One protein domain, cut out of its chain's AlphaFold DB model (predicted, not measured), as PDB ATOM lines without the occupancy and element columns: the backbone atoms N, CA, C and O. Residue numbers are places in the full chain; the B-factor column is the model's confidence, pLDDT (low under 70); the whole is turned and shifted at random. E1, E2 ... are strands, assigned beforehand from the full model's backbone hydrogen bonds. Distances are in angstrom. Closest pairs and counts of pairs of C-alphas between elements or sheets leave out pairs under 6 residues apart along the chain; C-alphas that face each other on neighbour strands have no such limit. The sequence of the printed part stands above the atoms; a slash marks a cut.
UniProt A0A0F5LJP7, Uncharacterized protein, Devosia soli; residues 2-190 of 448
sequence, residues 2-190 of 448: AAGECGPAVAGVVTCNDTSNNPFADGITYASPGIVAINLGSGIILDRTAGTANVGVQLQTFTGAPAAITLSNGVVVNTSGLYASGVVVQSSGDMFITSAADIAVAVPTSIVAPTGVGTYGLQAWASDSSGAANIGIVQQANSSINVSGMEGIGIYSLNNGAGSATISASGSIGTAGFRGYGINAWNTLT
ATOM      1  N   ALA A   2     101.501  74.189 106.081       56.12
ATOM      2  CA  ALA A   2     102.373  73.838 104.945       56.12
ATOM      3  C   ALA A   2     103.888  73.701 105.247       56.12
ATOM      4  O   ALA A   2     104.558  72.865 104.665       56.12
ATOM      5  N   ALA A   3     104.462  74.458 106.191       55.28
ATOM      6  CA  ALA A   3     105.891  74.308 106.516       55.28
ATOM      7  C   ALA A   3     106.251  72.922 107.096       55.28
ATOM      8  O   ALA A   3     107.369  72.461 106.915       55.28
ATOM      9  N   GLY A   4     105.310  72.254 107.777       59.12
ATOM     10  CA  GLY A   4     105.528  70.904 108.310       59.12
ATOM     11  C   GLY A   4     105.468  69.813 107.242       59.12
ATOM     12  O   GLY A   4     105.828  68.673 107.513       59.12
ATOM     13  N   GLU A   5     105.013  70.162 106.043       67.75
ATOM     14  CA  GLU A   5     104.840  69.237 104.932       67.75
ATOM     15  C   GLU A   5     106.106  69.091 104.091       67.75
ATOM     16  O   GLU A   5     106.343  68.023 103.551       67.75
ATOM     17  N   CYS A   6     106.966  70.110 104.068       68.81
ATOM     18  CA  CYS A   6     108.213  70.100 103.305       68.81
ATOM     19  C   CYS A   6     109.431  69.538 104.052       68.81
ATOM     20  O   CYS A   6     110.562  69.671 103.587       68.81
ATOM     21  N   GLY A   7     109.213  68.924 105.215       69.50
ATOM     22  CA  GLY A   7     110.282  68.429 106.079       69.50
ATOM     23  C   GLY A   7     110.868  69.495 107.021       69.50
ATOM     24  O   GLY A   7     110.402  70.637 107.068       69.50
ATOM     25  N   PRO A   8     111.854  69.114 107.854       70.44
ATOM     26  CA  PRO A   8     112.422  69.999 108.866       70.44
ATOM     27  C   PRO A   8     113.236  71.142 108.245       70.44
ATOM     28  O   PRO A   8     113.927  70.966 107.244       70.44
ATOM     29  N   ALA A   9     113.214  72.308 108.893       72.31
ATOM     30  CA  ALA A   9     114.039  73.441 108.487       72.31
ATOM     31  C   ALA A   9     115.534  73.163 108.720       72.31
ATOM     32  O   ALA A   9     115.933  72.730 109.804       72.31
ATOM     33  N   VAL A  10     116.372  73.506 107.743       73.56
ATOM     34  CA  VAL A  10     117.835  73.511 107.856       73.56
ATOM     35  C   VAL A  10     118.293  74.965 107.885       73.56
ATOM     36  O   VAL A  10     118.023  75.725 106.961       73.56
ATOM     37  N   ALA A  11     118.942  75.380 108.978       78.38
ATOM     38  CA  ALA A  11     119.364  76.771 109.202       78.38
ATOM     39  C   ALA A  11     118.227  77.817 109.072       78.38
ATOM     40  O   ALA A  11     118.460  78.952 108.669       78.38
ATOM     41  N   GLY A  12     116.993  77.438 109.426       73.44
ATOM     42  CA  GLY A  12     115.817  78.316 109.343       73.44
ATOM     43  C   GLY A  12     115.156  78.384 107.961       73.44
ATOM     44  O   GLY A  12     114.171  79.099 107.812       73.44
ATOM     45  N   VAL A  13     115.655  77.625 106.980       73.50
ATOM     46  CA  VAL A  13     115.094  77.519 105.627       73.50
ATOM     47  C   VAL A  13     114.445  76.149 105.450       73.50
ATOM     48  O   VAL A  13     115.020  75.132 105.840       73.50
ATOM     49  N   VAL A  14     113.256  76.103 104.852       73.94
ATOM     50  CA  VAL A  14     112.575  74.853 104.479       73.94
ATOM     51  C   VAL A  14     112.574  74.759 102.960       73.94
ATOM     52  O   VAL A  14     112.026  75.636 102.298       73.94
ATOM     53  N   THR A  15     113.185  73.711 102.405       75.69
ATOM     54  CA  THR A  15     113.253  73.511 100.950       75.69
ATOM     55  C   THR A  15     112.396  72.322 100.543       75.69
ATOM     56  O   THR A  15     112.633  71.197 100.973       75.69
ATOM     57  N   CYS A  16     111.408  72.566  99.689       77.06
ATOM     58  CA  CYS A  16     110.469  71.563  99.215       77.06
ATOM     59  C   CYS A  16     110.960  70.933  97.897       77.06
ATOM     60  O   CYS A  16     110.299  71.058  96.873       77.06
ATOM     61  N   ASN A  17     112.136  70.298  97.909       66.06
ATOM     62  CA  ASN A  17     112.716  69.627  96.731       66.06
ATOM     63  C   ASN A  17     113.219  68.193  97.007       66.06
ATOM     64  O   ASN A  17     113.674  67.513  96.089       66.06
ATOM     65  N   ASP A  18     113.139  67.713  98.254       59.75
ATOM     66  CA  ASP A  18     113.625  66.383  98.632       59.75
ATOM     67  C   ASP A  18     112.607  65.283  98.290       59.75
ATOM     68  O   ASP A  18     111.726  64.957  99.082       59.75
ATOM     69  N   THR A  19     112.769  64.640  97.135       61.09
ATOM     70  CA  THR A  19     111.933  63.504  96.701       61.09
ATOM     71  C   THR A  19     111.952  62.296  97.643       61.09
ATOM     72  O   THR A  19     111.106  61.418  97.503       61.09
ATOM     73  N   SER A  20     112.915  62.199  98.566       58.34
ATOM     74  CA  SER A  20     113.064  61.038  99.451       58.34
ATOM     75  C   SER A  20     112.345  61.177 100.796       58.34
ATOM     76  O   SER A  20     111.882  60.167 101.325       58.34
ATOM     77  N   ASN A  21     112.195  62.400 101.324       55.00
ATOM     78  CA  ASN A  21     111.576  62.646 102.637       55.00
ATOM     79  C   ASN A  21     110.416  63.653 102.615       55.00
ATOM     80  O   ASN A  21     109.718  63.782 103.623       55.00
ATOM     81  N   ASN A  22     110.202  64.363 101.504       53.91
ATOM     82  CA  ASN A  22     109.117  65.324 101.364       53.91
ATOM     83  C   ASN A  22     107.957  64.715 100.547       53.91
ATOM     84  O   ASN A  22     108.130  64.460  99.352       53.91
ATOM     85  N   PRO A  23     106.755  64.531 101.129       58.12
ATOM     86  CA  PRO A  23     105.574  64.079 100.388       58.12
ATOM     87  C   PRO A  23     105.112  65.045  99.276       58.12
ATOM     88  O   PRO A  23     104.269  64.675  98.465       58.12
ATOM     89  N   PHE A  24     105.679  66.251  99.217       63.22
ATOM     90  CA  PHE A  24     105.371  67.340  98.288       63.22
ATOM     91  C   PHE A  24     106.594  67.765  97.466       63.22
ATOM     92  O   PHE A  24     106.769  68.942  97.147       63.22
ATOM     93  N   ALA A  25     107.476  66.824  97.114       65.12
ATOM     94  CA  ALA A  25     108.565  67.099  96.166       65.12
ATOM     95  C   ALA A  25     108.050  67.602  94.801       65.12
ATOM     96  O   ALA A  25     108.764  68.274  94.059       65.12
ATOM     97  N   ASP A  26     106.770  67.342  94.535       72.50
ATOM     98  CA  ASP A  26     105.991  67.860  93.426       72.50
ATOM     99  C   ASP A  26     105.150  69.100  93.797       72.50
ATOM    100  O   ASP A  26     104.020  69.242  93.332       72.50
ATOM    101  N   GLY A  27     105.680  70.021  94.607       85.50
ATOM    102  CA  GLY A  27     104.984  71.256  94.997       85.50
ATOM    103  C   GLY A  27     103.843  71.045  96.002       85.50
ATOM    104  O   GLY A  27     103.529  69.927  96.399       85.50
ATOM    105  N   ILE A  28     103.220  72.142  96.442       89.19
ATOM    106  CA  ILE A  28     102.154  72.121  97.459       89.19
ATOM    107  C   ILE A  28     100.799  72.186  96.762       89.19
ATOM    108  O   ILE A  28     100.425  73.245  96.261       89.19
ATOM    109  N   THR A  29     100.038  71.094  96.783       91.06
ATOM    110  CA  THR A  29      98.736  71.016  96.106       91.06
ATOM    111  C   THR A  29      97.636  70.555  97.052       91.06
ATOM    112  O   THR A  29      97.705  69.465  97.618       91.06
ATOM    113  N   TYR A  30      96.566  71.344  97.151       91.25
ATOM    114  CA  TYR A  30      95.329  70.938  97.812       91.25
ATOM    115  C   TYR A  30      94.132  71.075  96.872       91.25
ATOM    116  O   TYR A  30      93.817  72.166  96.404       91.25
ATOM    117  N   ALA A  31      93.429  69.962  96.660       88.62
ATOM    118  CA  ALA A  31      92.175  69.891  95.903       88.62
ATOM    119  C   ALA A  31      91.001  69.371  96.759       88.62
ATOM    120  O   ALA A  31      89.991  68.891  96.246       88.62
ATOM    121  N   SER A  32      91.154  69.400  98.088       82.38
ATOM    122  CA  SER A  32      90.153  68.889  99.025       82.38
ATOM    123  C   SER A  32      89.140  69.979  99.393       82.38
ATOM    124  O   SER A  32      89.552  71.089  99.734       82.38
ATOM    125  N   PRO A  33      87.829  69.672  99.437       79.62
ATOM    126  CA  PRO A  33      86.775  70.648  99.733       79.62
ATOM    127  C   PRO A  33      86.873  71.308 101.121       79.62
ATOM    128  O   PRO A  33      86.195  72.304 101.358       79.62
ATOM    129  N   GLY A  34      87.677  70.765 102.043       87.31
ATOM    130  CA  GLY A  34      87.847  71.305 103.396       87.31
ATOM    131  C   GLY A  34      88.971  72.333 103.556       87.31
ATOM    132  O   GLY A  34      89.035  72.994 104.591       87.31
ATOM    133  N   ILE A  35      89.864  72.472 102.571       88.56
ATOM    134  CA  ILE A  35      90.999  73.399 102.648       88.56
ATOM    135  C   ILE A  35      90.680  74.611 101.790       88.56
ATOM    136  O   ILE A  35      90.528  74.502 100.582       88.56
ATOM    137  N   VAL A  36      90.587  75.769 102.436       94.69
ATOM    138  CA  VAL A  36      90.213  77.043 101.802       94.69
ATOM    139  C   VAL A  36      91.345  78.067 101.813       94.69
ATOM    140  O   VAL A  36      91.212  79.141 101.236       94.69
ATOM    141  N   ALA A  37      92.468  77.763 102.468       95.06
ATOM    142  CA  ALA A  37      93.588  78.687 102.551       95.06
ATOM    143  C   ALA A  37      94.947  77.985 102.647       95.06
ATOM    144  O   ALA A  37      95.105  77.027 103.407       95.06
ATOM    145  N   ILE A  38      95.946  78.532 101.951       94.31
ATOM    146  CA  ILE A  38      97.369  78.196 102.097       94.31
ATOM    147  C   ILE A  38      98.110  79.454 102.550       94.31
ATOM    148  O   ILE A  38      97.975  80.514 101.944       94.31
ATOM    149  N   ASN A  39      98.918  79.343 103.604       95.00
ATOM    150  CA  ASN A  39      99.769  80.433 104.081       95.00
ATOM    151  C   ASN A  39     101.217  79.939 104.176       95.00
ATOM    152  O   ASN A  39     101.501  79.045 104.983       95.00
ATOM    153  N   LEU A  40     102.111  80.513 103.366       94.12
ATOM    154  CA  LEU A  40     103.549  80.233 103.393       94.12
ATOM    155  C   LEU A  40     104.292  81.387 104.080       94.12
ATOM    156  O   LEU A  40     104.166  82.553 103.697       94.12
ATOM    157  N   GLY A  41     105.034  81.049 105.139       90.81
ATOM    158  CA  GLY A  41     105.874  81.987 105.887       90.81
ATOM    159  C   GLY A  41     107.213  82.248 105.194       90.81
ATOM    160  O   GLY A  41     107.550  81.587 104.221       90.81
ATOM    161  N   SER A  42     107.993  83.199 105.705       91.81
ATOM    162  CA  SER A  42     109.345  83.482 105.204       91.81
ATOM    163  C   SER A  42     110.270  82.261 105.297       91.81
ATOM    164  O   SER A  42     110.172  81.500 106.261       91.81
ATOM    165  N   GLY A  43     111.219  82.127 104.364       87.81
ATOM    166  CA  GLY A  43     112.236  81.069 104.383       87.81
ATOM    167  C   GLY A  43     111.781  79.742 103.769       87.81
ATOM    168  O   GLY A  43     112.493  78.747 103.881       87.81
ATOM    169  N   ILE A  44     110.606  79.711 103.134       89.81
ATOM    170  CA  ILE A  44     110.147  78.562 102.348       89.81
ATOM    171  C   ILE A  44     110.676  78.691 100.917       89.81
ATOM    172  O   ILE A  44     110.434  79.701 100.257       89.81
ATOM    173  N   ILE A  45     111.349  77.654 100.426       92.12
ATOM    174  CA  ILE A  45     111.834  77.550  99.049       92.12
ATOM    175  C   ILE A  45     111.132  76.370  98.378       92.12
ATOM    176  O   ILE A  45     111.279  75.227  98.806       92.12
ATOM    177  N   LEU A  46     110.381  76.643  97.317       92.56
ATOM    178  CA  LEU A  46     109.785  75.642  96.438       92.56
ATOM    179  C   LEU A  46     110.624  75.594  95.168       92.56
ATOM    180  O   LEU A  46     110.588  76.541  94.389       92.56
ATOM    181  N   ASP A  47     111.385  74.527  94.966       91.81
ATOM    182  CA  ASP A  47     112.246  74.385  93.792       91.81
ATOM    183  C   ASP A  47     111.892  73.103  93.047       91.81
ATOM    184  O   ASP A  47     112.254  71.999  93.461       91.81
ATOM    185  N   ARG A  48     111.094  73.251  91.987       89.06
ATOM    186  CA  ARG A  48     110.563  72.120  91.233       89.06
ATOM    187  C   ARG A  48     111.488  71.739  90.091       89.06
ATOM    188  O   ARG A  48     111.792  72.550  89.218       89.06
ATOM    189  N   THR A  49     111.819  70.452  90.030       87.06
ATOM    190  CA  THR A  49     112.469  69.855  88.855       87.06
ATOM    191  C   THR A  49     111.620  70.101  87.609       87.06
ATOM    192  O   THR A  49     110.402  69.952  87.666       87.06
ATOM    193  N   ALA A  50     112.250  70.460  86.488       89.81
ATOM    194  CA  ALA A  50     111.553  70.766  85.241       89.81
ATOM    195  C   ALA A  50     110.640  69.617  84.766       89.81
ATOM    196  O   ALA A  50     111.012  68.445  84.830       89.81
ATOM    197  N   GLY A  51     109.454  69.960  84.262       89.44
ATOM    198  CA  GLY A  51     108.391  69.005  83.956       89.44
ATOM    199  C   GLY A  51     107.125  69.681  83.425       89.44
ATOM    200  O   GLY A  51     106.917  70.883  83.578       89.44
ATOM    201  N   THR A  52     106.283  68.910  82.743       90.25
ATOM    202  CA  THR A  52     105.030  69.412  82.159       90.25
ATOM    203  C   THR A  52     103.986  69.675  83.247       90.25
ATOM    204  O   THR A  52     103.808  68.841  84.128       90.25
ATOM    205  N   ALA A  53     103.258  70.790  83.144       91.19
ATOM    206  CA  ALA A  53     102.212  71.222  84.074       91.19
ATOM    207  C   ALA A  53     102.691  71.330  85.532       91.19
ATOM    208  O   ALA A  53     101.953  71.047  86.476       91.19
ATOM    209  N   ASN A  54     103.948  71.732  85.718       92.62
ATOM    210  CA  ASN A  54     104.534  71.914  87.036       92.62
ATOM    211  C   ASN A  54     103.945  73.129  87.748       92.62
ATOM    212  O   ASN A  54     104.111  74.249  87.276       92.62
ATOM    213  N   VAL A  55     103.345  72.921  88.920       95.06
ATOM    214  CA  VAL A  55     102.780  74.008  89.732       95.06
ATOM    215  C   VAL A  55     103.498  74.121  91.074       95.06
ATOM    216  O   VAL A  55     103.628  73.130  91.785       95.06
ATOM    217  N   GLY A  56     103.983  75.302  91.449       95.25
ATOM    218  CA  GLY A  56     104.665  75.493  92.734       95.25
ATOM    219  C   GLY A  56     103.706  75.339  93.917       95.25
ATOM    220  O   GLY A  56     103.913  74.490  94.786       95.25
ATOM    221  N   VAL A  57     102.636  76.138  93.919       96.19
ATOM    222  CA  VAL A  57     101.553  76.097  94.915       96.19
ATOM    223  C   VAL A  57     100.202  76.074  94.211       96.19
ATOM    224  O   VAL A  57      99.939  76.923  93.365       96.19
ATOM    225  N   GLN A  58      99.321  75.154  94.591       95.81
ATOM    226  CA  GLN A  58      97.995  75.007  94.011       95.81
ATOM    227  C   GLN A  58      96.917  74.839  95.083       95.81
ATOM    228  O   GLN A  58      97.001  73.966  95.949       95.81
ATOM    229  N   LEU A  59      95.857  75.638  94.974       95.38
ATOM    230  CA  LEU A  59      94.629  75.493  95.751       95.38
ATOM    231  C   LEU A  59      93.426  75.387  94.810       95.38
ATOM    232  O   LEU A  59      93.183  76.290  94.012       95.38
ATOM    233  N   GLN A  60      92.659  74.304  94.924       95.19
ATOM    234  CA  GLN A  60      91.422  74.098  94.170       95.19
ATOM    235  C   GLN A  60      90.243  73.834  95.109       95.19
ATOM    236  O   GLN A  60      90.273  72.876  95.885       95.19
ATOM    237  N   THR A  61      89.186  74.648  95.023       92.06
ATOM    238  CA  THR A  61      87.960  74.470  95.823       92.06
ATOM    239  C   THR A  61      86.700  74.649  94.968       92.06
ATOM    240  O   THR A  61      86.453  75.705  94.408       92.06
ATOM    241  N   PHE A  62      85.840  73.635  94.874       90.38
ATOM    242  CA  PHE A  62      84.607  73.711  94.061       90.38
ATOM    243  C   PHE A  62      83.330  73.739  94.909       90.38
ATOM    244  O   PHE A  62      82.260  73.328  94.468       90.38
ATOM    245  N   THR A  63      83.439  74.202  96.154       90.38
ATOM    246  CA  THR A  63      82.342  74.225  97.135       90.38
ATOM    247  C   THR A  63      81.607  75.564  97.198       90.38
ATOM    248  O   THR A  63      80.683  75.708  97.995       90.38
ATOM    249  N   GLY A  64      82.032  76.560  96.412       91.00
ATOM    250  CA  GLY A  64      81.590  77.954  96.533       91.00
ATOM    251  C   GLY A  64      82.212  78.702  97.719       91.00
ATOM    252  O   GLY A  64      81.996  79.903  97.863       91.00
ATOM    253  N   ALA A  65      82.992  78.025  98.571       93.12
ATOM    254  CA  ALA A  65      83.733  78.677  99.643       93.12
ATOM    255  C   ALA A  65      84.904  79.496  99.070       93.12
ATOM    256  O   ALA A  65      85.550  79.028  98.127       93.12
ATOM    257  N   PRO A  66      85.226  80.667  99.655       95.88
ATOM    258  CA  PRO A  66      86.381  81.446  99.231       95.88
ATOM    259  C   PRO A  66      87.686  80.646  99.317       95.88
ATOM    260  O   PRO A  66      87.855  79.846 100.237       95.88
ATOM    261  N   ALA A  67      88.616  80.883  98.395       96.75
ATOM    262  CA  ALA A  67      89.935  80.260  98.347       96.75
ATOM    263  C   ALA A  67      91.038  81.323  98.437       96.75
ATOM    264  O   ALA A  67      91.008  82.313  97.710       96.75
ATOM    265  N   ALA A  68      92.031  81.125  99.306       97.81
ATOM    266  CA  ALA A  68      93.101  82.101  99.513       97.81
ATOM    267  C   ALA A  68      94.507  81.482  99.517       97.81
ATOM    268  O   ALA A  68      94.754  80.471 100.173       97.81
ATOM    269  N   ILE A  69      95.465  82.127  98.853       98.06
ATOM    270  CA  ILE A  69      96.898  81.838  99.002       98.06
ATOM    271  C   ILE A  69      97.620  83.106  99.455       98.06
ATOM    272  O   ILE A  69      97.548  84.138  98.789       98.06
ATOM    273  N   THR A  70      98.356  83.013 100.562       98.12
ATOM    274  CA  THR A  70      99.229  84.084 101.058       98.12
ATOM    275  C   THR A  70     100.678  83.618 101.075       98.12
ATOM    276  O   THR A  70     101.009  82.645 101.759       98.12
ATOM    277  N   LEU A  71     101.551  84.331 100.366       97.75
ATOM    278  CA  LEU A  71     102.994  84.106 100.357       97.75
ATOM    279  C   LEU A  71     103.710  85.292 101.004       97.75
ATOM    280  O   LEU A  71     103.589  86.426 100.541       97.75
ATOM    281  N   SER A  72     104.442  85.029 102.083       97.62
ATOM    282  CA  SER A  72     105.192  86.055 102.817       97.62
ATOM    283  C   SER A  72     106.485  86.447 102.096       97.62
ATOM    284  O   SER A  72     106.974  85.721 101.233       97.62
ATOM    285  N   ASN A  73     107.081  87.573 102.503       96.75
ATOM    286  CA  ASN A  73     108.415  87.960 102.047       96.75
ATOM    287  C   ASN A  73     109.443  86.863 102.384       96.75
ATOM    288  O   ASN A  73     109.390  86.271 103.466       96.75
ATOM    289  N   GLY A  74     110.372  86.596 101.469       94.38
ATOM    290  CA  GLY A  74     111.371  85.535 101.594       94.38
ATOM    291  C   GLY A  74     110.850  84.130 101.277       94.38
ATOM    292  O   GLY A  74     111.544  83.157 101.571       94.38
ATOM    293  N   VAL A  75     109.638  84.002 100.729       96.50
ATOM    294  CA  VAL A  75     109.223  82.793 100.006       96.50
ATOM    295  C   VAL A  75     109.826  82.839  98.604       96.50
ATOM    296  O   VAL A  75     109.752  83.875  97.946       96.50
ATOM    297  N   VAL A  76     110.378  81.719  98.138       97.00
ATOM    298  CA  VAL A  76     110.894  81.560  96.770       97.00
ATOM    299  C   VAL A  76     110.149  80.422  96.079       97.00
ATOM    300  O   VAL A  76     110.007  79.347  96.660       97.00
ATOM    301  N   VAL A  77     109.680  80.641  94.850       97.06
ATOM    302  CA  VAL A  77     108.994  79.627  94.037       97.06
ATOM    303  C   VAL A  77     109.632  79.538  92.658       97.06
ATOM    304  O   VAL A  77     109.463  80.432  91.838       97.06
ATOM    305  N   ASN A  78     110.306  78.428  92.383       97.12
ATOM    306  CA  ASN A  78     110.909  78.121  91.094       97.12
ATOM    307  C   ASN A  78     110.173  76.945  90.455       97.12
ATOM    308  O   ASN A  78     110.074  75.858  91.030       97.12
ATOM    309  N   THR A  79     109.661  77.157  89.248       96.19
ATOM    310  CA  THR A  79     109.053  76.102  88.435       96.19
ATOM    311  C   THR A  79     109.554  76.170  87.004       96.19
ATOM    312  O   THR A  79     109.906  77.233  86.491       96.19
ATOM    313  N   SER A  80     109.607  75.020  86.336       95.44
ATOM    314  CA  SER A  80     110.032  74.971  84.944       95.44
ATOM    315  C   SER A  80     109.330  73.875  84.156       95.44
ATOM    316  O   SER A  80     108.996  72.827  84.710       95.44
ATOM    317  N   GLY A  81     109.142  74.124  82.860       94.19
ATOM    318  CA  GLY A  81     108.596  73.198  81.871       94.19
ATOM    319  C   GLY A  81     107.366  73.747  81.150       94.19
ATOM    320  O   GLY A  81     106.953  74.886  81.363       94.19
ATOM    321  N   LEU A  82     106.799  72.948  80.244       92.06
ATOM    322  CA  LEU A  82     105.585  73.323  79.508       92.06
ATOM    323  C   LEU A  82     104.407  73.461  80.469       92.06
ATOM    324  O   LEU A  82     104.226  72.585  81.307       92.06
ATOM    325  N   TYR A  83     103.583  74.500  80.322       92.50
ATOM    326  CA  TYR A  83     102.442  74.777  81.212       92.50
ATOM    327  C   TYR A  83     102.822  74.962  82.693       92.50
ATOM    328  O   TYR A  83     102.002  74.709  83.573       92.50
ATOM    329  N   ALA A  84     104.071  75.329  82.990       95.88
ATOM    330  CA  ALA A  84     104.485  75.570  84.364       95.88
ATOM    331  C   ALA A  84     103.816  76.831  84.941       95.88
ATOM    332  O   ALA A  84     103.661  77.841  84.246       95.88
ATOM    333  N   SER A  85     103.478  76.776  86.228       97.56
ATOM    334  CA  SER A  85     102.932  77.894  86.990       97.56
ATOM    335  C   SER A  85     103.600  78.014  88.356       97.56
ATOM    336  O   SER A  85     103.821  77.020  89.043       97.56
ATOM    337  N   GLY A  86     103.845  79.236  88.820       97.81
ATOM    338  CA  GLY A  86     104.307  79.474  90.185       97.81
ATOM    339  C   GLY A  86     103.200  79.167  91.193       97.81
ATOM    340  O   GLY A  86     103.330  78.268  92.024       97.81
ATOM    341  N   VAL A  87     102.089  79.898  91.098       98.38
ATOM    342  CA  VAL A  87     100.966  79.818  92.043       98.38
ATOM    343  C   VAL A  87      99.644  79.771  91.294       98.38
ATOM    344  O   VAL A  87      99.399  80.609  90.432       98.38
ATOM    345  N   VAL A  88      98.770  78.838  91.669       98.00
ATOM    346  CA  VAL A  88      97.445  78.665  91.070       98.00
ATOM    347  C   VAL A  88      96.372  78.612  92.155       98.00
ATOM    348  O   VAL A  88      96.436  77.795  93.075       98.00
ATOM    349  N   VAL A  89      95.338  79.436  92.008       97.69
ATOM    350  CA  VAL A  89      94.064  79.286  92.720       97.69
ATOM    351  C   VAL A  89      92.952  79.065  91.707       97.69
ATOM    352  O   VAL A  89      92.802  79.836  90.764       97.69
ATOM    353  N   GLN A  90      92.142  78.033  91.912       96.81
ATOM    354  CA  GLN A  90      90.943  77.793  91.117       96.81
ATOM    355  C   GLN A  90      89.762  77.532  92.043       96.81
ATOM    356  O   GLN A  90      89.835  76.674  92.924       96.81
ATOM    357  N   SER A  91      88.667  78.260  91.856       95.62
ATOM    358  CA  SER A  91      87.492  78.096  92.705       95.62
ATOM    359  C   SER A  91      86.183  78.458  92.012       95.62
ATOM    360  O   SER A  91      86.171  79.163  91.002       95.62
ATOM    361  N   SER A  92      85.070  77.971  92.563       95.12
ATOM    362  CA  SER A  92      83.725  78.505  92.299       95.12
ATOM    363  C   SER A  92      83.302  79.602  93.289       95.12
ATOM    364  O   SER A  92      82.285  80.255  93.064       95.12
ATOM    365  N   GLY A  93      84.057  79.808  94.374       95.62
ATOM    366  CA  GLY A  93      83.920  80.936  95.299       95.62
ATOM    367  C   GLY A  93      84.935  82.048  95.018       95.62
ATOM    368  O   GLY A  93      85.742  81.945  94.095       95.62
ATOM    369  N   ASP A  94      84.903  83.113  95.824       97.31
ATOM    370  CA  ASP A  94      85.868  84.216  95.718       97.31
ATOM    371  C   ASP A  94      87.313  83.716  95.875       97.31
ATOM    372  O   ASP A  94      87.597  82.854  96.703       97.31
ATOM    373  N   MET A  95      88.250  84.277  95.115       98.19
ATOM    374  CA  MET A  95      89.652  83.865  95.128       98.19
ATOM    375  C   MET A  95      90.572  85.023  95.452       98.19
ATOM    376  O   MET A  95      90.467  86.097  94.860       98.19
ATOM    377  N   PHE A  96      91.532  84.766  96.335       98.44
ATOM    378  CA  PHE A  96      92.508  85.757  96.758       98.44
ATOM    379  C   PHE A  96      93.928  85.204  96.679       98.44
ATOM    380  O   PHE A  96      94.233  84.155  97.243       98.44
ATOM    381  N   ILE A  97      94.823  85.933  96.020       98.69
ATOM    382  CA  ILE A  97      96.265  85.684  96.075       98.69
ATOM    383  C   ILE A  97      96.926  86.939  96.625       98.69
ATOM    384  O   ILE A  97      96.777  88.015  96.058       98.69
ATOM    385  N   THR A  98      97.674  86.816  97.717       98.69
ATOM    386  CA  THR A  98      98.550  87.882  98.218       98.69
ATOM    387  C   THR A  98      99.978  87.367  98.228       98.69
ATOM    388  O   THR A  98     100.279  86.425  98.956       98.69
ATOM    389  N   SER A  99     100.861  87.960  97.428       98.69
ATOM    390  CA  SER A  99     102.239  87.491  97.280       98.69
ATOM    391  C   SER A  99     103.252  88.592  97.553       98.69
ATOM    392  O   SER A  99     103.219  89.647  96.926       98.69
ATOM    393  N   ALA A 100     104.182  88.311  98.459       98.44
ATOM    394  CA  ALA A 100     105.454  89.009  98.609       98.44
ATOM    395  C   ALA A 100     106.646  88.103  98.234       98.44
ATOM    396  O   ALA A 100     107.769  88.364  98.653       98.44
ATOM    397  N   ALA A 101     106.387  87.013  97.506       98.44
ATOM    398  CA  ALA A 101     107.382  86.008  97.145       98.44
ATOM    399  C   ALA A 101     108.178  86.385  95.894       98.44
ATOM    400  O   ALA A 101     107.661  87.069  95.010       98.44
ATOM    401  N   ASP A 102     109.381  85.829  95.782       98.56
ATOM    402  CA  ASP A 102     110.132  85.789  94.531       98.56
ATOM    403  C   ASP A 102     109.736  84.542  93.738       98.56
ATOM    404  O   ASP A 102     109.863  83.414  94.216       98.56
ATOM    405  N   ILE A 103     109.212  84.740  92.532       98.69
ATOM    406  CA  ILE A 103     108.646  83.681  91.698       98.69
ATOM    407  C   ILE A 103     109.372  83.663  90.357       98.69
ATOM    408  O   ILE A 103     109.385  84.661  89.640       98.69
ATOM    409  N   ALA A 104     109.930  82.513  89.991       98.44
ATOM    410  CA  ALA A 104     110.515  82.264  88.683       98.44
ATOM    411  C   ALA A 104     109.809  81.087  87.999       98.44
ATOM    412  O   ALA A 104     109.703  79.986  88.548       98.44
ATOM    413  N   VAL A 105     109.335  81.317  86.778       97.88
ATOM    414  CA  VAL A 105     108.684  80.308  85.939       97.88
ATOM    415  C   VAL A 105     109.350  80.319  84.573       97.88
ATOM    416  O   VAL A 105     109.423  81.360  83.924       97.88
ATOM    417  N   ALA A 106     109.863  79.179  84.122       96.62
ATOM    418  CA  ALA A 106     110.595  79.131  82.859       96.62
ATOM    419  C   ALA A 106     110.253  77.909  82.011       96.62
ATOM    420  O   ALA A 106     110.380  76.771  82.464       96.62
ATOM    421  N   VAL A 107     109.926  78.118  80.739       94.00
ATOM    422  CA  VAL A 107     110.004  77.062  79.724       94.00
ATOM    423  C   VAL A 107     111.464  76.948  79.267       94.00
ATOM    424  O   VAL A 107     112.008  77.922  78.749       94.00
ATOM    425  N   PRO A 108     112.130  75.789  79.435       91.06
ATOM    426  CA  PRO A 108     113.488  75.601  78.936       91.06
ATOM    427  C   PRO A 108     113.572  75.871  77.431       91.06
ATOM    428  O   PRO A 108     112.735  75.394  76.668       91.06
ATOM    429  N   THR A 109     114.626  76.557  76.986       87.75
ATOM    430  CA  THR A 109     114.846  76.887  75.562       87.75
ATOM    431  C   THR A 109     115.012  75.660  74.663       87.75
ATOM    432  O   THR A 109     114.876  75.755  73.448       87.75
ATOM    433  N   SER A 110     115.290  74.494  75.251       86.12
ATOM    434  CA  SER A 110     115.320  73.207  74.557       86.12
ATOM    435  C   SER A 110     113.933  72.696  74.156       86.12
ATOM    436  O   SER A 110     113.846  71.746  73.377       86.12
ATOM    437  N   ILE A 111     112.857  73.295  74.673       83.81
ATOM    438  CA  ILE A 111     111.484  72.894  74.394       83.81
ATOM    439  C   ILE A 111     110.825  73.916  73.468       83.81
ATOM    440  O   ILE A 111     110.671  75.087  73.808       83.81
ATOM    441  N   VAL A 112     110.367  73.450  72.306       83.50
ATOM    442  CA  VAL A 112     109.507  74.243  71.422       83.50
ATOM    443  C   VAL A 112     108.083  74.171  71.962       83.50
ATOM    444  O   VAL A 112     107.406  73.153  71.813       83.50
ATOM    445  N   ALA A 113     107.636  75.236  72.625       83.00
ATOM    446  CA  ALA A 113     106.254  75.345  73.076       83.00
ATOM    447  C   ALA A 113     105.320  75.564  71.869       83.00
ATOM    448  O   ALA A 113     105.624  76.402  71.016       83.00
ATOM    449  N   PRO A 114     104.198  74.829  71.759       83.81
ATOM    450  CA  PRO A 114     103.155  75.186  70.810       83.81
ATOM    451  C   PRO A 114     102.486  76.509  71.217       83.81
ATOM    452  O   PRO A 114     102.513  76.899  72.382       83.81
ATOM    453  N   THR A 115     101.852  77.187  70.262       80.31
ATOM    454  CA  THR A 115     100.989  78.352  70.537       80.31
ATOM    455  C   THR A 115      99.826  77.962  71.448       80.31
ATOM    456  O   THR A 115      99.296  76.857  71.298       80.31
ATOM    457  N   GLY A 116      99.388  78.850  72.346       77.12
ATOM    458  CA  GLY A 116      98.350  78.543  73.339       77.12
ATOM    459  C   GLY A 116      98.874  77.921  74.641       77.12
ATOM    460  O   GLY A 116      98.078  77.434  75.447       77.12
ATOM    461  N   VAL A 117     100.196  77.851  74.837       78.62
ATOM    462  CA  VAL A 117     100.824  77.264  76.032       78.62
ATOM    463  C   VAL A 117     101.312  78.363  76.957       78.62
ATOM    464  O   VAL A 117     102.486  78.699  76.949       78.62
ATOM    465  N   GLY A 118     100.409  78.889  77.781       87.69
ATOM    466  CA  GLY A 118     100.777  79.876  78.791       87.69
ATOM    467  C   GLY A 118     101.560  79.269  79.960       87.69
ATOM    468  O   GLY A 118     101.233  78.182  80.450       87.69
ATOM    469  N   THR A 119     102.571  79.995  80.430       95.62
ATOM    470  CA  THR A 119     103.192  79.808  81.752       95.62
ATOM    471  C   THR A 119     102.854  80.987  82.644       95.62
ATOM    472  O   THR A 119     102.868  82.117  82.160       95.62
ATOM    473  N   TYR A 120     102.592  80.758  83.932       98.06
ATOM    474  CA  TYR A 120     101.997  81.786  84.794       98.06
ATOM    475  C   TYR A 120     102.781  81.985  86.090       98.06
ATOM    476  O   TYR A 120     102.991  81.033  86.831       98.06
ATOM    477  N   GLY A 121     103.159  83.216  86.430       98.50
ATOM    478  CA  GLY A 121     103.727  83.511  87.751       98.50
ATOM    479  C   GLY A 121     102.678  83.311  88.849       98.50
ATOM    480  O   GLY A 121     102.791  82.409  89.683       98.50
ATOM    481  N   LEU A 122     101.621  84.121  88.797       98.75
ATOM    482  CA  LEU A 122     100.418  84.004  89.622       98.75
ATOM    483  C   LEU A 122      99.196  83.795  88.727       98.75
ATOM    484  O   LEU A 122      98.993  84.553  87.784       98.75
ATOM    485  N   GLN A 123      98.353  82.822  89.055       98.44
ATOM    486  CA  GLN A 123      97.129  82.523  88.319       98.44
ATOM    487  C   GLN A 123      95.944  82.357  89.269       98.44
ATOM    488  O   GLN A 123      95.988  81.538  90.186       98.44
ATOM    489  N   ALA A 124      94.855  83.074  89.001       98.31
ATOM    490  CA  ALA A 124      93.559  82.815  89.619       98.31
ATOM    491  C   ALA A 124      92.476  82.592  88.555       98.31
ATOM    492  O   ALA A 124      92.390  83.346  87.585       98.31
ATOM    493  N   TRP A 125      91.643  81.566  88.735       97.50
ATOM    494  CA  TRP A 125      90.639  81.173  87.746       97.50
ATOM    495  C   TRP A 125      89.282  80.837  88.378       97.50
ATOM    496  O   TRP A 125      89.128  79.809  89.039       97.50
ATOM    497  N   ALA A 126      88.275  81.676  88.104       96.38
ATOM    498  CA  ALA A 126      86.876  81.380  88.404       96.38
ATOM    499  C   ALA A 126      86.303  80.566  87.247       96.38
ATOM    500  O   ALA A 126      86.036  81.113  86.178       96.38
ATOM    501  N   SER A 127      86.146  79.255  87.427       89.81
ATOM    502  CA  SER A 127      85.752  78.366  86.327       89.81
ATOM    503  C   SER A 127      84.243  78.290  86.086       89.81
ATOM    504  O   SER A 127      83.828  77.826  85.027       89.81
ATOM    505  N   ASP A 128      83.427  78.711  87.054       92.12
ATOM    506  CA  ASP A 128      81.967  78.612  86.987       92.12
ATOM    507  C   ASP A 128      81.352  79.788  86.216       92.12
ATOM    508  O   ASP A 128      81.313  80.915  86.710       92.12
ATOM    509  N   SER A 129      80.804  79.500  85.032       92.06
ATOM    510  CA  SER A 129      80.125  80.492  84.193       92.06
ATOM    511  C   SER A 129      78.714  80.871  84.638       92.06
ATOM    512  O   SER A 129      78.014  81.619  83.965       92.06
ATOM    513  N   SER A 130      78.245  80.325  85.749       91.62
ATOM    514  CA  SER A 130      77.043  80.790  86.436       91.62
ATOM    515  C   SER A 130      77.367  81.504  87.749       91.62
ATOM    516  O   SER A 130      76.485  82.116  88.354       91.62
ATOM    517  N   GLY A 131      78.631  81.446  88.177       92.12
ATOM    518  CA  GLY A 131      79.099  82.008  89.432       92.12
ATOM    519  C   GLY A 131      79.235  83.529  89.393       92.12
ATOM    520  O   GLY A 131      79.321  84.155  88.338       92.12
ATOM    521  N   ALA A 132      79.298  84.129  90.579       94.69
ATOM    522  CA  ALA A 132      79.586  85.553  90.781       94.69
ATOM    523  C   ALA A 132      80.882  85.768  91.587       94.69
ATOM    524  O   ALA A 132      81.062  86.815  92.208       94.69
ATOM    525  N   ALA A 133      81.755  84.757  91.604       96.12
ATOM    526  CA  ALA A 133      83.019  84.780  92.324       96.12
ATOM    527  C   ALA A 133      83.902  85.936  91.856       96.12
ATOM    528  O   ALA A 133      84.088  86.138  90.658       96.12
ATOM    529  N   ASN A 134      84.481  86.664  92.798       97.69
ATOM    530  CA  ASN A 134      85.457  87.708  92.530       97.69
ATOM    531  C   ASN A 134      86.874  87.149  92.626       97.69
ATOM    532  O   ASN A 134      87.158  86.256  93.422       97.69
ATOM    533  N   ILE A 135      87.780  87.714  91.838       98.56
ATOM    534  CA  ILE A 135      89.210  87.425  91.892       98.56
ATOM    535  C   ILE A 135      89.932  88.674  92.389       98.56
ATOM    536  O   ILE A 135      89.753  89.756  91.830       98.56
ATOM    537  N   GLY A 136      90.767  88.516  93.413       98.62
ATOM    538  CA  GLY A 136      91.693  89.534  93.897       98.62
ATOM    539  C   GLY A 136      93.125  89.009  93.918       98.62
ATOM    540  O   GLY A 136      93.428  88.074  94.656       98.62
ATOM    541  N   ILE A 137      94.027  89.618  93.151       98.81
ATOM    542  CA  ILE A 137      95.463  89.315  93.213       98.81
ATOM    543  C   ILE A 137      96.224  90.564  93.653       98.81
ATOM    544  O   ILE A 137      96.078  91.629  93.060       98.81
ATOM    545  N   VAL A 138      97.050  90.427  94.688       98.88
ATOM    546  CA  VAL A 138      97.903  91.489  95.223       98.88
ATOM    547  C   VAL A 138      99.354  91.021  95.227       98.88
ATOM    548  O   VAL A 138      99.725  90.145  96.009       98.88
ATOM    549  N   GLN A 139     100.189  91.632  94.390       98.75
ATOM    550  CA  GLN A 139     101.644  91.522  94.482       98.75
ATOM    551  C   GLN A 139     102.184  92.692  95.315       98.75
ATOM    552  O   GLN A 139     101.993  93.861  94.978       98.75
ATOM    553  N   GLN A 140     102.878  92.381  96.407       98.75
ATOM    554  CA  GLN A 140     103.460  93.366  97.314       98.75
ATOM    555  C   GLN A 140     104.784  93.925  96.779       98.75
ATOM    556  O   GLN A 140     105.451  93.317  95.942       98.75
ATOM    557  N   ALA A 141     105.183  95.091  97.289       98.06
ATOM    558  CA  ALA A 141     106.484  95.673  96.979       98.06
ATOM    559  C   ALA A 141     107.634  94.775  97.461       98.06
ATOM    560  O   ALA A 141     107.463  93.983  98.388       98.06
ATOM    561  N   ASN A 142     108.812  94.941  96.856       96.56
ATOM    562  CA  ASN A 142     110.018  94.139  97.122       96.56
ATOM    563  C   ASN A 142     109.874  92.637  96.815       96.56
ATOM    564  O   ASN A 142     110.657  91.842  97.318       96.56
ATOM    565  N   SER A 143     108.890  92.264  95.998       98.56
ATOM    566  CA  SER A 143     108.766  90.922  95.429       98.56
ATOM    567  C   SER A 143     109.106  90.939  93.940       98.56
ATOM    568  O   SER A 143     109.058  91.997  93.294       98.56
ATOM    569  N   SER A 144     109.435  89.777  93.383       98.75
ATOM    570  CA  SER A 144     109.719  89.623  91.957       98.75
ATOM    571  C   SER A 144     108.935  88.476  91.327       98.75
ATOM    572  O   SER A 144     108.719  87.435  91.938       98.75
ATOM    573  N   ILE A 145     108.489  88.670  90.089       98.88
ATOM    574  CA  ILE A 145     107.884  87.628  89.259       98.88
ATOM    575  C   ILE A 145     108.611  87.639  87.917       98.88
ATOM    576  O   ILE A 145     108.543  88.625  87.193       98.88
ATOM    577  N   ASN A 146     109.290  86.551  87.572       98.69
ATOM    578  CA  ASN A 146     109.987  86.389  86.302       98.69
ATOM    579  C   ASN A 146     109.409  85.191  85.558       98.69
ATOM    580  O   ASN A 146     109.471  84.065  86.053       98.69
ATOM    581  N   VAL A 147     108.849  85.424  84.375       98.38
ATOM    582  CA  VAL A 147     108.196  84.383  83.577       98.38
ATOM    583  C   VAL A 147     108.791  84.352  82.179       98.38
ATOM    584  O   VAL A 147     108.865  85.372  81.504       98.38
ATOM    585  N   SER A 148     109.214  83.181  81.719       97.12
ATOM    586  CA  SER A 148     109.737  83.004  80.364       97.12
ATOM    587  C   SER A 148     109.090  81.819  79.665       97.12
ATOM    588  O   SER A 148     108.897  80.757  80.257       97.12
ATOM    589  N   GLY A 149     108.770  82.008  78.390       94.19
ATOM    590  CA  GLY A 149     108.078  81.027  77.569       94.19
ATOM    591  C   GLY A 149     107.191  81.707  76.535       94.19
ATOM    592  O   GLY A 149     106.938  82.908  76.601       94.19
ATOM    593  N   MET A 150     106.708  80.934  75.564       92.81
ATOM    594  CA  MET A 150     105.618  81.404  74.709       92.81
ATOM    595  C   MET A 150     104.407  81.714  75.597       92.81
ATOM    596  O   MET A 150     104.111  80.934  76.490       92.81
ATOM    597  N   GLU A 151     103.750  82.856  75.396       94.38
ATOM    598  CA  GLU A 151     102.605  83.299  76.204       94.38
ATOM    599  C   GLU A 151     102.894  83.336  77.721       94.38
ATOM    600  O   GLU A 151     102.035  83.033  78.550       94.38
ATOM    601  N   GLY A 152     104.123  83.698  78.108       96.81
ATOM    602  CA  GLY A 152     104.506  83.844  79.510       96.81
ATOM    603  C   GLY A 152     103.799  85.022  80.186       96.81
ATOM    604  O   GLY A 152     104.012  86.172  79.804       96.81
ATOM    605  N   ILE A 153     102.983  84.750  81.210       98.56
ATOM    606  CA  ILE A 153     102.202  85.756  81.938       98.56
ATOM    607  C   ILE A 153     102.693  85.907  83.378       98.56
ATOM    608  O   ILE A 153     102.694  84.944  84.141       98.56
ATOM    609  N   GLY A 154     103.051  87.124  83.791       98.69
ATOM    610  CA  GLY A 154     103.443  87.415  85.173       98.69
ATOM    611  C   GLY A 154     102.291  87.178  86.151       98.69
ATOM    612  O   GLY A 154     102.364  86.299  87.012       98.69
ATOM    613  N   ILE A 155     101.203  87.933  85.993       98.81
ATOM    614  CA  ILE A 155      99.980  87.792  86.795       98.81
ATOM    615  C   ILE A 155      98.776  87.618  85.874       98.81
ATOM    616  O   ILE A 155      98.501  88.477  85.040       98.81
ATOM    617  N   TYR A 156      98.029  86.534  86.060       98.69
ATOM    618  CA  TYR A 156      96.858  86.196  85.266       98.69
ATOM    619  C   TYR A 156      95.616  86.007  86.135       98.69
ATOM    620  O   TYR A 156      95.630  85.273  87.126       98.69
ATOM    621  N   SER A 157      94.515  86.631  85.729       98.31
ATOM    622  CA  SER A 157      93.191  86.338  86.270       98.31
ATOM    623  C   SER A 157      92.200  86.068  85.148       98.31
ATOM    624  O   SER A 157      92.129  86.827  84.182       98.31
ATOM    625  N   LEU A 158      91.434  84.989  85.300       97.69
ATOM    626  CA  LEU A 158      90.357  84.611  84.393       97.69
ATOM    627  C   LEU A 158      89.065  84.451  85.183       97.69
ATOM    628  O   LEU A 158      88.927  83.511  85.969       97.69
ATOM    629  N   ASN A 159      88.114  85.348  84.957       97.31
ATOM    630  CA  ASN A 159      86.769  85.217  85.483       97.31
ATOM    631  C   ASN A 159      85.833  84.737  84.376       97.31
ATOM    632  O   ASN A 159      85.573  85.467  83.421       97.31
ATOM    633  N   ASN A 160      85.343  83.502  84.498       95.62
ATOM    634  CA  ASN A 160      84.285  83.016  83.623       95.62
ATOM    635  C   ASN A 160      82.893  83.342  84.145       95.62
ATOM    636  O   ASN A 160      81.957  82.965  83.471       95.62
ATOM    637  N   GLY A 161      82.744  83.958  85.319       94.75
ATOM    638  CA  GLY A 161      81.477  84.296  85.964       94.75
ATOM    639  C   GLY A 161      81.093  85.776  85.819       94.75
ATOM    640  O   GLY A 161      81.689  86.532  85.062       94.75
ATOM    641  N   ALA A 162      80.073  86.205  86.562       95.19
ATOM    642  CA  ALA A 162      79.617  87.601  86.608       95.19
ATOM    643  C   ALA A 162      80.419  88.481  87.592       95.19
ATOM    644  O   ALA A 162      80.117  89.668  87.760       95.19
ATOM    645  N   GLY A 163      81.391  87.892  88.297       96.88
ATOM    646  CA  GLY A 163      82.232  88.589  89.267       96.88
ATOM    647  C   GLY A 163      83.363  89.376  88.608       96.88
ATOM    648  O   GLY A 163      83.575  89.320  87.401       96.88
ATOM    649  N   SER A 164      84.090  90.148  89.410       97.62
ATOM    650  CA  SER A 164      85.178  91.002  88.909       97.62
ATOM    651  C   SER A 164      86.541  90.318  89.022       97.62
ATOM    652  O   SER A 164      86.718  89.401  89.826       97.62
ATOM    653  N   ALA A 165      87.519  90.780  88.244       98.06
ATOM    654  CA  ALA A 165      88.911  90.348  88.322       98.06
ATOM    655  C   ALA A 165      89.818  91.554  88.605       98.06
ATOM    656  O   ALA A 165      90.092  92.364  87.724       98.06
ATOM    657  N   THR A 166      90.234  91.696  89.862       98.62
ATOM    658  CA  THR A 166      91.019  92.834  90.354       98.62
ATOM    659  C   THR A 166      92.465  92.425  90.588       98.62
ATOM    660  O   THR A 166      92.731  91.487  91.342       98.62
ATOM    661  N   ILE A 167      93.404  93.159  89.993       98.81
ATOM    662  CA  ILE A 167      94.841  92.949  90.196       98.81
ATOM    663  C   ILE A 167      95.489  94.242  90.697       98.81
ATOM    664  O   ILE A 167      95.286  95.307  90.121       98.81
ATOM    665  N   SER A 168      96.303  94.146  91.748       98.81
ATOM    666  CA  SER A 168      97.165  95.226  92.236       98.81
ATOM    667  C   SER A 168      98.606  94.737  92.345       98.81
ATOM    668  O   SER A 168      98.856  93.689  92.942       98.81
ATOM    669  N   ALA A 169      99.554  95.478  91.779       98.81
ATOM    670  CA  ALA A 169     100.963  95.113  91.768       98.81
ATOM    671  C   ALA A 169     101.861  96.274  92.199       98.81
ATOM    672  O   ALA A 169     101.741  97.395  91.701       98.81
ATOM    673  N   SER A 170     102.783  95.975  93.113       98.75
ATOM    674  CA  SER A 170     103.808  96.902  93.611       98.75
ATOM    675  C   SER A 170     105.230  96.344  93.519       98.75
ATOM    676  O   SER A 170     106.166  97.014  93.947       98.75
ATOM    677  N   GLY A 171     105.392  95.105  93.044       98.69
ATOM    678  CA  GLY A 171     106.687  94.445  92.879       98.69
ATOM    679  C   GLY A 171     107.241  94.581  91.462       98.69
ATOM    680  O   GLY A 171     106.719  95.331  90.638       98.69
ATOM    681  N   SER A 172     108.302  93.829  91.184       98.81
ATOM    682  CA  SER A 172     108.864  93.713  89.836       98.81
ATOM    683  C   SER A 172     108.239  92.539  89.084       98.81
ATOM    684  O   SER A 172     108.014  91.472  89.660       98.81
ATOM    685  N   ILE A 173     107.945  92.740  87.803       98.94
ATOM    686  CA  ILE A 173     107.434  91.716  86.894       98.94
ATOM    687  C   ILE A 173     108.265  91.757  85.611       98.94
ATOM    688  O   ILE A 173     108.298  92.774  84.922       98.94
ATOM    689  N   GLY A 174     108.925  90.653  85.282       98.69
ATOM    690  CA  GLY A 174     109.628  90.449  84.021       98.69
ATOM    691  C   GLY A 174     108.978  89.321  83.234       98.69
ATOM    692  O   GLY A 174     108.817  88.220  83.764       98.69
ATOM    693  N   THR A 175     108.622  89.562  81.973       98.44
ATOM    694  CA  THR A 175     108.192  88.494  81.063       98.44
ATOM    695  C   THR A 175     109.017  88.459  79.791       98.44
ATOM    696  O   THR A 175     109.432  89.496  79.282       98.44
ATOM    697  N   ALA A 176     109.272  87.259  79.275       97.44
ATOM    698  CA  ALA A 176     110.020  87.058  78.040       97.44
ATOM    699  C   ALA A 176     109.390  85.963  77.173       97.44
ATOM    700  O   ALA A 176     108.957  84.929  77.686       97.44
ATOM    701  N   GLY A 177     109.409  86.174  75.857       95.12
ATOM    702  CA  GLY A 177     108.832  85.271  74.858       95.12
ATOM    703  C   GLY A 177     107.617  85.857  74.136       95.12
ATOM    704  O   GLY A 177     106.996  86.814  74.593       95.12
ATOM    705  N   PHE A 178     107.300  85.293  72.968       95.81
ATOM    706  CA  PHE A 178     106.190  85.731  72.111       95.81
ATOM    707  C   PHE A 178     104.875  85.803  72.899       95.81
ATOM    708  O   PHE A 178     104.532  84.834  73.578       95.81
ATOM    709  N   ARG A 179     104.151  86.926  72.801       96.31
ATOM    710  CA  ARG A 179     102.940  87.230  73.586       96.31
ATOM    711  C   ARG A 179     103.157  87.186  75.101       96.31
ATOM    712  O   ARG A 179     102.314  86.692  75.843       96.31
ATOM    713  N   GLY A 180     104.296  87.680  75.575       97.19
ATOM    714  CA  GLY A 180     104.549  87.833  77.007       97.19
ATOM    715  C   GLY A 180     103.648  88.909  77.625       97.19
ATOM    716  O   GLY A 180     103.641  90.049  77.169       97.19
ATOM    717  N   TYR A 181     102.910  88.586  78.687       98.56
ATOM    718  CA  TYR A 181     102.027  89.539  79.370       98.56
ATOM    719  C   TYR A 181     102.544  89.838  80.775       98.56
ATOM    720  O   TYR A 181     102.696  88.922  81.574       98.56
ATOM    721  N   GLY A 182     102.781  91.098  81.134       98.69
ATOM    722  CA  GLY A 182     103.124  91.433  82.521       98.69
ATOM    723  C   GLY A 182     101.962  91.098  83.462       98.69
ATOM    724  O   GLY A 182     102.069  90.237  84.338       98.69
ATOM    725  N   ILE A 183     100.820  91.741  83.225       98.88
ATOM    726  CA  ILE A 183      99.565  91.522  83.945       98.88
ATOM    727  C   ILE A 183      98.429  91.360  82.936       98.88
ATOM    728  O   ILE A 183      98.274  92.200  82.055       98.88
ATOM    729  N   ASN A 184      97.605  90.325  83.091       98.69
ATOM    730  CA  ASN A 184      96.420  90.089  82.273       98.69
ATOM    731  C   ASN A 184      95.199  89.788  83.164       98.69
ATOM    732  O   ASN A 184      95.164  88.781  83.878       98.69
ATOM    733  N   ALA A 185      94.206  90.679  83.132       98.50
ATOM    734  CA  ALA A 185      92.915  90.492  83.784       98.50
ATOM    735  C   ALA A 185      91.817  90.317  82.743       98.50
ATOM    736  O   ALA A 185      91.535  91.245  81.987       98.50
ATOM    737  N   TRP A 186      91.173  89.152  82.744       98.06
ATOM    738  CA  TRP A 186      90.189  88.783  81.739       98.06
ATOM    739  C   TRP A 186      88.866  88.357  82.371       98.06
ATOM    740  O   TRP A 186      88.818  87.440  83.192       98.06
ATOM    741  N   ASN A 187      87.784  89.011  81.958       97.44
ATOM    742  CA  ASN A 187      86.416  88.566  82.195       97.44
ATOM    743  C   ASN A 187      85.761  88.140  80.869       97.44
ATOM    744  O   ASN A 187      85.743  88.934  79.928       97.44
ATOM    745  N   THR A 188      85.237  86.911  80.793       95.31
ATOM    746  CA  THR A 188      84.704  86.325  79.546       95.31
ATOM    747  C   THR A 188      83.184  86.402  79.411       95.31
ATOM    748  O   THR A 188      82.662  86.260  78.302       95.31
ATOM    749  N   LEU A 189      82.437  86.595  80.502       88.56
ATOM    750  CA  LEU A 189      80.978  86.512  80.444       88.56
ATOM    751  C   LEU A 189      80.306  87.816  80.081       88.56
ATOM    752  O   LEU A 189      80.629  88.871  80.604       88.56
ATOM    753  N   THR A 190      79.227  87.696  79.308       77.62
ATOM    754  CA  THR A 190      78.457  88.809  78.743       77.62
ATOM    755  C   THR A 190      77.828  89.762  79.762       77.62
ATOM    756  O   THR A 190      77.420  90.854  79.375       77.62
TER     757      THR A 190
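AT A GLANCE: This is residues 2 to 190 of the 448 residues of an uncharacterized protein of Devosia soli (UniProt A0A0F5LJP7). The chain is wound in stacked turns, a solenoid with three walls of parallel strands, most turns giving one strand to each wall. Two walls lie face to face as a sandwich, the third stands across the end where the first wall's strands begin, and residues 2 to 27, with no named element, lie at the first turn's end of the stack. The printed part has 189 residues with no named helix and sixteen strands, E1 to E16 in order along the chain; the class is all strand, though under half of the residues, 88, are in named strands. The sheets, each parallel, run E1 E4 E7 E10 E13 E16, E2 E5 E8 E11 E14 and E3 E6 E9 E12 E15. The whole is compact, with a radius of gyration of the C-alphas of 15.6 A, and spans 51 by 39 by 29 A.

HOW THE PARTS SIT: Residues 14 to 15 pair, parallel, with residues 44 to 45 of E3, residues 44 to 47. The largest sheet, twisted, runs E1, residues 28 to 30, E4, 55 to 61, E7, 85 to 91, E10, 119 to 126, E13, 152 to 159, and E16, 181 to 187. N 88 and O 57, of E7 and E4, are within hydrogen-bond range at 2.8 A. The second sheet runs E2, 37 to 40, E5, 67 to 71, E8, 95 to 99, E11, 135 to 139, and E14, 165 to 169; N 98 and O 69, of E8 and E5, are 2.9 A apart. These two sheets form a sandwich, two sheets face to face, with strands at 25 degrees; the closest C-alphas of E14 and E16 are those of Ala 165 and Ala 185, 6.1 A apart. The third sheet runs E3, E6, 76 to 80, E9, 102 to 106, E12, 144 to 148, and E15, 172 to 176; N 104 and O 77, of E9 and E6, are 2.8 A apart. The closest C-alphas of E12 and E13 are those of Val 147 and Gly 154, 5.9 A apart. E5 and E6 are apart, joined by a tight link.

IN THESE COORDINATES: E1 begins with C-alpha 28 at (102.154, 72.121, 97.459). E10 is 17.7 A long and bends by 88 degrees at residue 122; E13 is 18.8 A long and bends by 78 degrees at residue 155. E16, 15.9 A long, ends with C-alpha 187 at (86.416, 88.566, 82.195).

THE WHOLE: The C-alphas farthest apart, of Ala 11 and Thr 190, are 52.4 A apart. The printed part has no cut. The link E9 to E10, of 12 residues, is long. Mean pLDDT of the printed part is 90.9; residues 2 to 7 and 17 to 25 are under 70.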